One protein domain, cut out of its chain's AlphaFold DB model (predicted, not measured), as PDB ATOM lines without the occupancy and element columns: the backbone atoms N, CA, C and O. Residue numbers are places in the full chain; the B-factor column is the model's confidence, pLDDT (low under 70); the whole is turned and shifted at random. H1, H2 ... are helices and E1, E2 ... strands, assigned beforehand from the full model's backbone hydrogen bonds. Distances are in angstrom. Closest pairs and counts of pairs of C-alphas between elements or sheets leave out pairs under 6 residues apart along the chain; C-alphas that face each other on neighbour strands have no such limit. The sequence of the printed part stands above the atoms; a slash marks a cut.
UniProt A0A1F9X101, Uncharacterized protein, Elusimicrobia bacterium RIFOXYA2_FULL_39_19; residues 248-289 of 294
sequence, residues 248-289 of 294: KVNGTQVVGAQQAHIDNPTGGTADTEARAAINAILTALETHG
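Overview. This is residues 248 to 289 of the 294 residues of an uncharacterized protein of Elusimicrobia bacterium RIFOXYA2_FULL_39_19 (UniProt A0A1F9X101). A single helix, H1, makes one limb of a long, narrow shape, and the loop of residues 256 to 271 runs alongside it and folds back into its first residue. Residues 249 to 255, which include the short strand E1, stick out as an arm past the end of H1 where residue 287 lies, and this arm adds to the length. The printed part has 42 residues, with one named strand followed by one named helix; the class is mostly helix, though under half of the residues are in named elements. The whole is only just extended, close to loose, with a radius of gyration of the C-alphas of 13.7 A and spans of 39 by 19 by 15 A.

Along the chain. Find C-alpha 272 at (-68.198, -52.092, -19.010); from there H1, residues 272 to 287, runs 22.5 A to C-alpha 287 at (-49.097, -60.459, -10.618). Then look at C-alpha 252 at (-53.636, -60.554, 12.277), where E1, residues 252 to 255, begins; it measures 9.4 A from first to last C-alpha.

Arrangement. Start from H1, in which every O i to N i+4 pair is within hydrogen-bond range. E1 and H1 are apart, with no C-alpha of the one within 8 A of the other. E1 pairs with no named strand, but look at residues 248 to 249, which pair antiparallel with residues 252 to 253 of E1. Residues 268 to 273, of which 272 to 273 belong to H1, stand free.

Size, cuts and confidence. The two C-alphas farthest apart are those of Asn 250 and Gly 267, at 40.0 A. The link from E1 to H1, 16 residues, is long. The printed part has no cut. Its mean pLDDT is 92.1, and no printed residue is under 70.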
ATOM      1  N   LYS A 248     -48.092 -61.453   8.983       96.50
ATOM      2  CA  LYS A 248     -48.961 -60.920  10.036       96.50
ATOM      3  C   LYS A 248     -48.595 -59.484  10.393       96.50
ATOM      4  O   LYS A 248     -47.421 -59.168  10.554       96.50
ATOM      5  N   VAL A 249     -49.610 -58.651  10.601       96.94
ATOM      6  CA  VAL A 249     -49.498 -57.296  11.157       96.94
ATOM      7  C   VAL A 249     -50.326 -57.262  12.437       96.94
ATOM      8  O   VAL A 249     -51.501 -57.619  12.427       96.94
ATOM      9  N   ASN A 250     -49.705 -56.885  13.558       95.75
ATOM     10  CA  ASN A 250     -50.335 -56.855  14.887       95.75
ATOM     11  C   ASN A 250     -51.056 -58.172  15.265       95.75
ATOM     12  O   ASN A 250     -52.132 -58.164  15.852       95.75
ATOM     13  N   GLY A 251     -50.472 -59.319  14.890       95.44
ATOM     14  CA  GLY A 251     -51.023 -60.661  15.136       95.44
ATOM     15  C   GLY A 251     -52.049 -61.153  14.102       95.44
ATOM     16  O   GLY A 251     -52.214 -62.366  13.949       95.44
ATOM     17  N   THR A 252     -52.667 -60.248  13.341       96.56
ATOM     18  CA  THR A 252     -53.636 -60.554  12.277       96.56
ATOM     19  C   THR A 252     -52.922 -60.898  10.975       96.56
ATOM     20  O   THR A 252     -51.995 -60.200  10.572       96.56
ATOM     21  N   GLN A 253     -53.340 -61.968  10.297       96.12
ATOM     22  CA  GLN A 253     -52.783 -62.347   8.996       96.12
ATOM     23  C   GLN A 253     -53.286 -61.411   7.892       96.12
ATOM     24  O   GLN A 253     -54.490 -61.211   7.761       96.12
ATOM     25  N   VAL A 254     -52.358 -60.857   7.109       97.00
ATOM     26  CA  VAL A 254     -52.637 -59.926   5.998       97.00
ATOM     27  C   VAL A 254     -52.325 -60.526   4.625       97.00
ATOM     28  O   VAL A 254     -52.937 -60.134   3.640       97.00
ATOM     29  N   VAL A 255     -51.417 -61.505   4.560       96.19
ATOM     30  CA  VAL A 255     -51.141 -62.314   3.361       96.19
ATOM     31  C   VAL A 255     -51.058 -63.773   3.795       96.19
ATOM     32  O   VAL A 255     -50.358 -64.082   4.758       96.19
ATOM     33  N   GLY A 256     -51.799 -64.657   3.126       94.19
ATOM     34  CA  GLY A 256     -51.758 -66.106   3.343       94.19
ATOM     35  C   GLY A 256     -51.045 -66.845   2.211       94.19
ATOM     36  O   GLY A 256     -50.304 -66.243   1.439       94.19
ATOM     37  N   ALA A 257     -51.307 -68.146   2.092       93.31
ATOM     38  CA  ALA A 257     -50.934 -68.907   0.904       93.31
ATOM     39  C   ALA A 257     -51.697 -68.404  -0.339       93.31
ATOM     40  O   ALA A 257     -52.844 -67.959  -0.222       93.31
ATOM     41  N   GLN A 258     -51.077 -68.529  -1.516       94.44
ATOM     42  CA  GLN A 258     -51.708 -68.276  -2.814       94.44
ATOM     43  C   GLN A 258     -53.026 -69.058  -2.933       94.44
ATOM     44  O   GLN A 258     -53.091 -70.236  -2.575       94.44
ATOM     45  N   GLN A 259     -54.081 -68.392  -3.400       94.25
ATOM     46  CA  GLN A 259     -55.385 -69.009  -3.650       94.25
ATOM     47  C   GLN A 259     -55.506 -69.457  -5.114       94.25
ATOM     48  O   GLN A 259     -54.689 -69.090  -5.959       94.25
ATOM     49  N   ALA A 260     -56.525 -70.259  -5.424       96.19
ATOM     50  CA  ALA A 260     -56.830 -70.645  -6.802       96.19
ATOM     51  C   ALA A 260     -57.148 -69.419  -7.685       96.19
ATOM     52  O   ALA A 260     -57.507 -68.357  -7.173       96.19
ATOM     53  N   HIS A 261     -57.028 -69.581  -9.006       96.12
ATOM     54  CA  HIS A 261     -57.463 -68.579  -9.983       96.12
ATOM     55  C   HIS A 261     -58.952 -68.226  -9.790       96.12
ATOM     56  O   HIS A 261     -59.745 -69.055  -9.335       96.12
ATOM     57  N   ILE A 262     -59.327 -66.994 -10.143       95.44
ATOM     58  CA  ILE A 262     -60.711 -66.511 -10.132       95.44
ATOM     59  C   ILE A 262     -61.027 -65.999 -11.536       95.44
ATOM     60  O   ILE A 262     -60.445 -65.003 -11.966       95.44
ATOM     61  N   ASP A 263     -61.959 -66.666 -12.217       92.31
ATOM     62  CA  ASP A 263     -62.339 -66.335 -13.590       92.31
ATOM     63  C   ASP A 263     -62.838 -64.886 -13.723       92.31
ATOM     64  O   ASP A 263     -63.583 -64.369 -12.882       92.31
ATOM     65  N   ASN A 264     -62.488 -64.240 -14.838       89.19
ATOM     66  CA  ASN A 264     -63.002 -62.911 -15.167       89.19
ATOM     67  C   ASN A 264     -64.543 -62.934 -15.326       89.19
ATOM     68  O   ASN A 264     -65.082 -63.835 -15.979       89.19
ATOM     69  N   PRO A 265     -65.279 -61.937 -14.797       86.25
ATOM     70  CA  PRO A 265     -66.742 -61.923 -14.808       86.25
ATOM     71  C   PRO A 265     -67.333 -61.880 -16.226       86.25
ATOM     72  O   PRO A 265     -67.173 -60.903 -16.964       86.25
ATOM     73  N   THR A 266     -68.103 -62.913 -16.579       83.12
ATOM     74  CA  THR A 266     -68.842 -63.002 -17.847       83.12
ATOM     75  C   THR A 266     -70.339 -62.721 -17.642       83.12
ATOM     76  O   THR A 266     -71.045 -63.440 -16.941       83.12
ATOM     77  N   GLY A 267     -70.847 -61.656 -18.276       76.25
ATOM     78  CA  GLY A 267     -72.263 -61.255 -18.223       76.25
ATOM     79  C   GLY A 267     -72.655 -60.358 -17.033       76.25
ATOM     80  O   GLY A 267     -71.807 -59.747 -16.385       76.25
ATOM     81  N   GLY A 268     -73.965 -60.253 -16.779       75.56
ATOM     82  CA  GLY A 268     -74.556 -59.465 -15.684       75.56
ATOM     83  C   GLY A 268     -74.992 -58.036 -16.051       75.56
ATOM     84  O   GLY A 268     -74.843 -57.591 -17.185       75.56
ATOM     85  N   THR A 269     -75.554 -57.321 -15.069       77.88
ATOM     86  CA  THR A 269     -76.032 -55.924 -15.185       77.88
ATOM     87  C   THR A 269     -74.964 -54.867 -14.897       77.88
ATOM     88  O   THR A 269     -75.245 -53.677 -15.022       77.88
ATOM     89  N   ALA A 270     -73.752 -55.276 -14.509       75.12
ATOM     90  CA  ALA A 270     -72.618 -54.371 -14.375       75.12
ATOM     91  C   ALA A 270     -72.284 -53.724 -15.732       75.12
ATOM     92  O   ALA A 270     -72.380 -54.372 -16.781       75.12
ATOM     93  N   ASP A 271     -71.875 -52.458 -15.716       86.94
ATOM     94  CA  ASP A 271     -71.399 -51.762 -16.910       86.94
ATOM     95  C   ASP A 271     -69.996 -52.247 -17.338       86.94
ATOM     96  O   ASP A 271     -69.427 -53.207 -16.798       86.94
ATOM     97  N   THR A 272     -69.474 -51.666 -18.416       87.69
ATOM     98  CA  THR A 272     -68.198 -52.092 -19.010       87.69
ATOM     99  C   THR A 272     -67.018 -51.620 -18.169       87.69
ATOM    100  O   THR A 272     -66.032 -52.341 -18.021       87.69
ATOM    101  N   GLU A 273     -67.163 -50.451 -17.565       90.94
ATOM    102  CA  GLU A 273     -66.243 -49.791 -16.658       90.94
ATOM    103  C   GLU A 273     -66.024 -50.634 -15.390       90.94
ATOM    104  O   GLU A 273     -64.880 -50.909 -15.022       90.94
ATOM    105  N   ALA A 274     -67.098 -51.140 -14.776       90.44
ATOM    106  CA  ALA A 274     -67.031 -52.031 -13.620       90.44
ATOM    107  C   ALA A 274     -66.329 -53.361 -13.940       90.44
ATOM    108  O   ALA A 274     -65.486 -53.809 -13.159       90.44
ATOM    109  N   ARG A 275     -66.608 -53.982 -15.099       89.56
ATOM    110  CA  ARG A 275     -65.876 -55.188 -15.539       89.56
ATOM    111  C   ARG A 275     -64.390 -54.906 -15.751       89.56
ATOM    112  O   ARG A 275     -63.561 -55.682 -15.287       89.56
ATOM    113  N   ALA A 276     -64.044 -53.798 -16.406       91.19
ATOM    114  CA  ALA A 276     -62.649 -53.419 -16.625       91.19
ATOM    115  C   ALA A 276     -61.894 -53.215 -15.298       91.19
ATOM    116  O   ALA A 276     -60.762 -53.682 -15.160       91.19
ATOM    117  N   ALA A 277     -62.536 -52.592 -14.304       93.75
ATOM    118  CA  ALA A 277     -61.972 -52.423 -12.967       93.75
ATOM    119  C   ALA A 277     -61.756 -53.763 -12.237       93.75
ATOM    120  O   ALA A 277     -60.697 -53.962 -11.641       93.75
ATOM    121  N   ILE A 278     -62.712 -54.699 -12.310       93.19
ATOM    122  CA  ILE A 278     -62.570 -56.036 -11.702       93.19
ATOM    123  C   ILE A 278     -61.414 -56.804 -12.350       93.19
ATOM    124  O   ILE A 278     -60.551 -57.306 -11.631       93.19
ATOM    125  N   ASN A 279     -61.348 -56.841 -13.684       92.38
ATOM    126  CA  ASN A 279     -60.272 -57.532 -14.399       92.38
ATOM    127  C   ASN A 279     -58.895 -56.961 -14.011       92.38
ATOM    128  O   ASN A 279     -57.975 -57.722 -13.731       92.38
ATOM    129  N   ALA A 280     -58.765 -55.633 -13.902       95.38
ATOM    130  CA  ALA A 280     -57.523 -54.991 -13.466       95.38
ATOM    131  C   ALA A 280     -57.113 -55.381 -12.031       95.38
ATOM    132  O   ALA A 280     -55.925 -55.571 -11.761       95.38
ATOM    133  N   ILE A 281     -58.078 -55.540 -11.116       96.56
ATOM    134  CA  ILE A 281     -57.823 -56.024  -9.750       96.56
ATOM    135  C   ILE A 281     -57.360 -57.487  -9.775       96.56
ATOM    136  O   ILE A 281     -56.355 -57.804  -9.141       96.56
ATOM    137  N   LEU A 282     -58.041 -58.366 -10.517       95.44
ATOM    138  CA  LEU A 282     -57.666 -59.781 -10.629       95.44
ATOM    139  C   LEU A 282     -56.247 -59.937 -11.196       95.44
ATOM    140  O   LEU A 282     -55.413 -60.590 -10.568       95.44
ATOM    141  N   THR A 283     -55.924 -59.234 -12.288       95.94
ATOM    142  CA  THR A 283     -54.570 -59.206 -12.867       95.94
ATOM    143  C   THR A 283     -53.512 -58.735 -11.860       95.94
ATOM    144  O   THR A 283     -52.413 -59.291 -11.811       95.94
ATOM    145  N   ALA A 284     -53.815 -57.739 -11.020       97.44
ATOM    146  CA  ALA A 284     -52.889 -57.282  -9.982       97.44
ATOM    147  C   ALA A 284     -52.677 -58.329  -8.869       97.44
ATOM    148  O   ALA A 284     -51.562 -58.471  -8.364       97.44
ATOM    149  N   LEU A 285     -53.715 -59.085  -8.495       97.50
ATOM    150  CA  LEU A 285     -53.611 -60.161  -7.502       97.50
ATOM    151  C   LEU A 285     -52.807 -61.361  -8.029       97.50
ATOM    152  O   LEU A 285     -51.996 -61.911  -7.283       97.50
ATOM    153  N   GLU A 286     -52.981 -61.736  -9.298       96.56
ATOM    154  CA  GLU A 286     -52.151 -62.746  -9.975       96.56
ATOM    155  C   GLU A 286     -50.687 -62.294 -10.076       96.56
ATOM    156  O   GLU A 286     -49.779 -63.042  -9.721       96.56
ATOM    157  N   THR A 287     -50.448 -61.039 -10.480       96.06
ATOM    158  CA  THR A 287     -49.097 -60.459 -10.618       96.06
ATOM    159  C   THR A 287     -48.331 -60.449  -9.290       96.06
ATOM    160  O   THR A 287     -47.121 -60.664  -9.267       96.06
ATOM    161  N   HIS A 288     -49.025 -60.238  -8.167       95.44
ATOM    162  CA  HIS A 288     -48.447 -60.330  -6.823       95.44
ATOM    163  C   HIS A 288     -48.385 -61.764  -6.256       95.44
ATOM    164  O   HIS A 288     -47.941 -61.943  -5.122       95.44
ATOM    165  N   GLY A 289     -48.836 -62.784  -6.995       94.19
ATOM    166  CA  GLY A 289     -48.855 -64.181  -6.547       94.19
ATOM    167  C   GLY A 289     -49.881 -64.488  -5.447       94.19
ATOM    168  O   GLY A 289     -49.747 -65.488  -4.746       94.19
TER     169      GLY A 289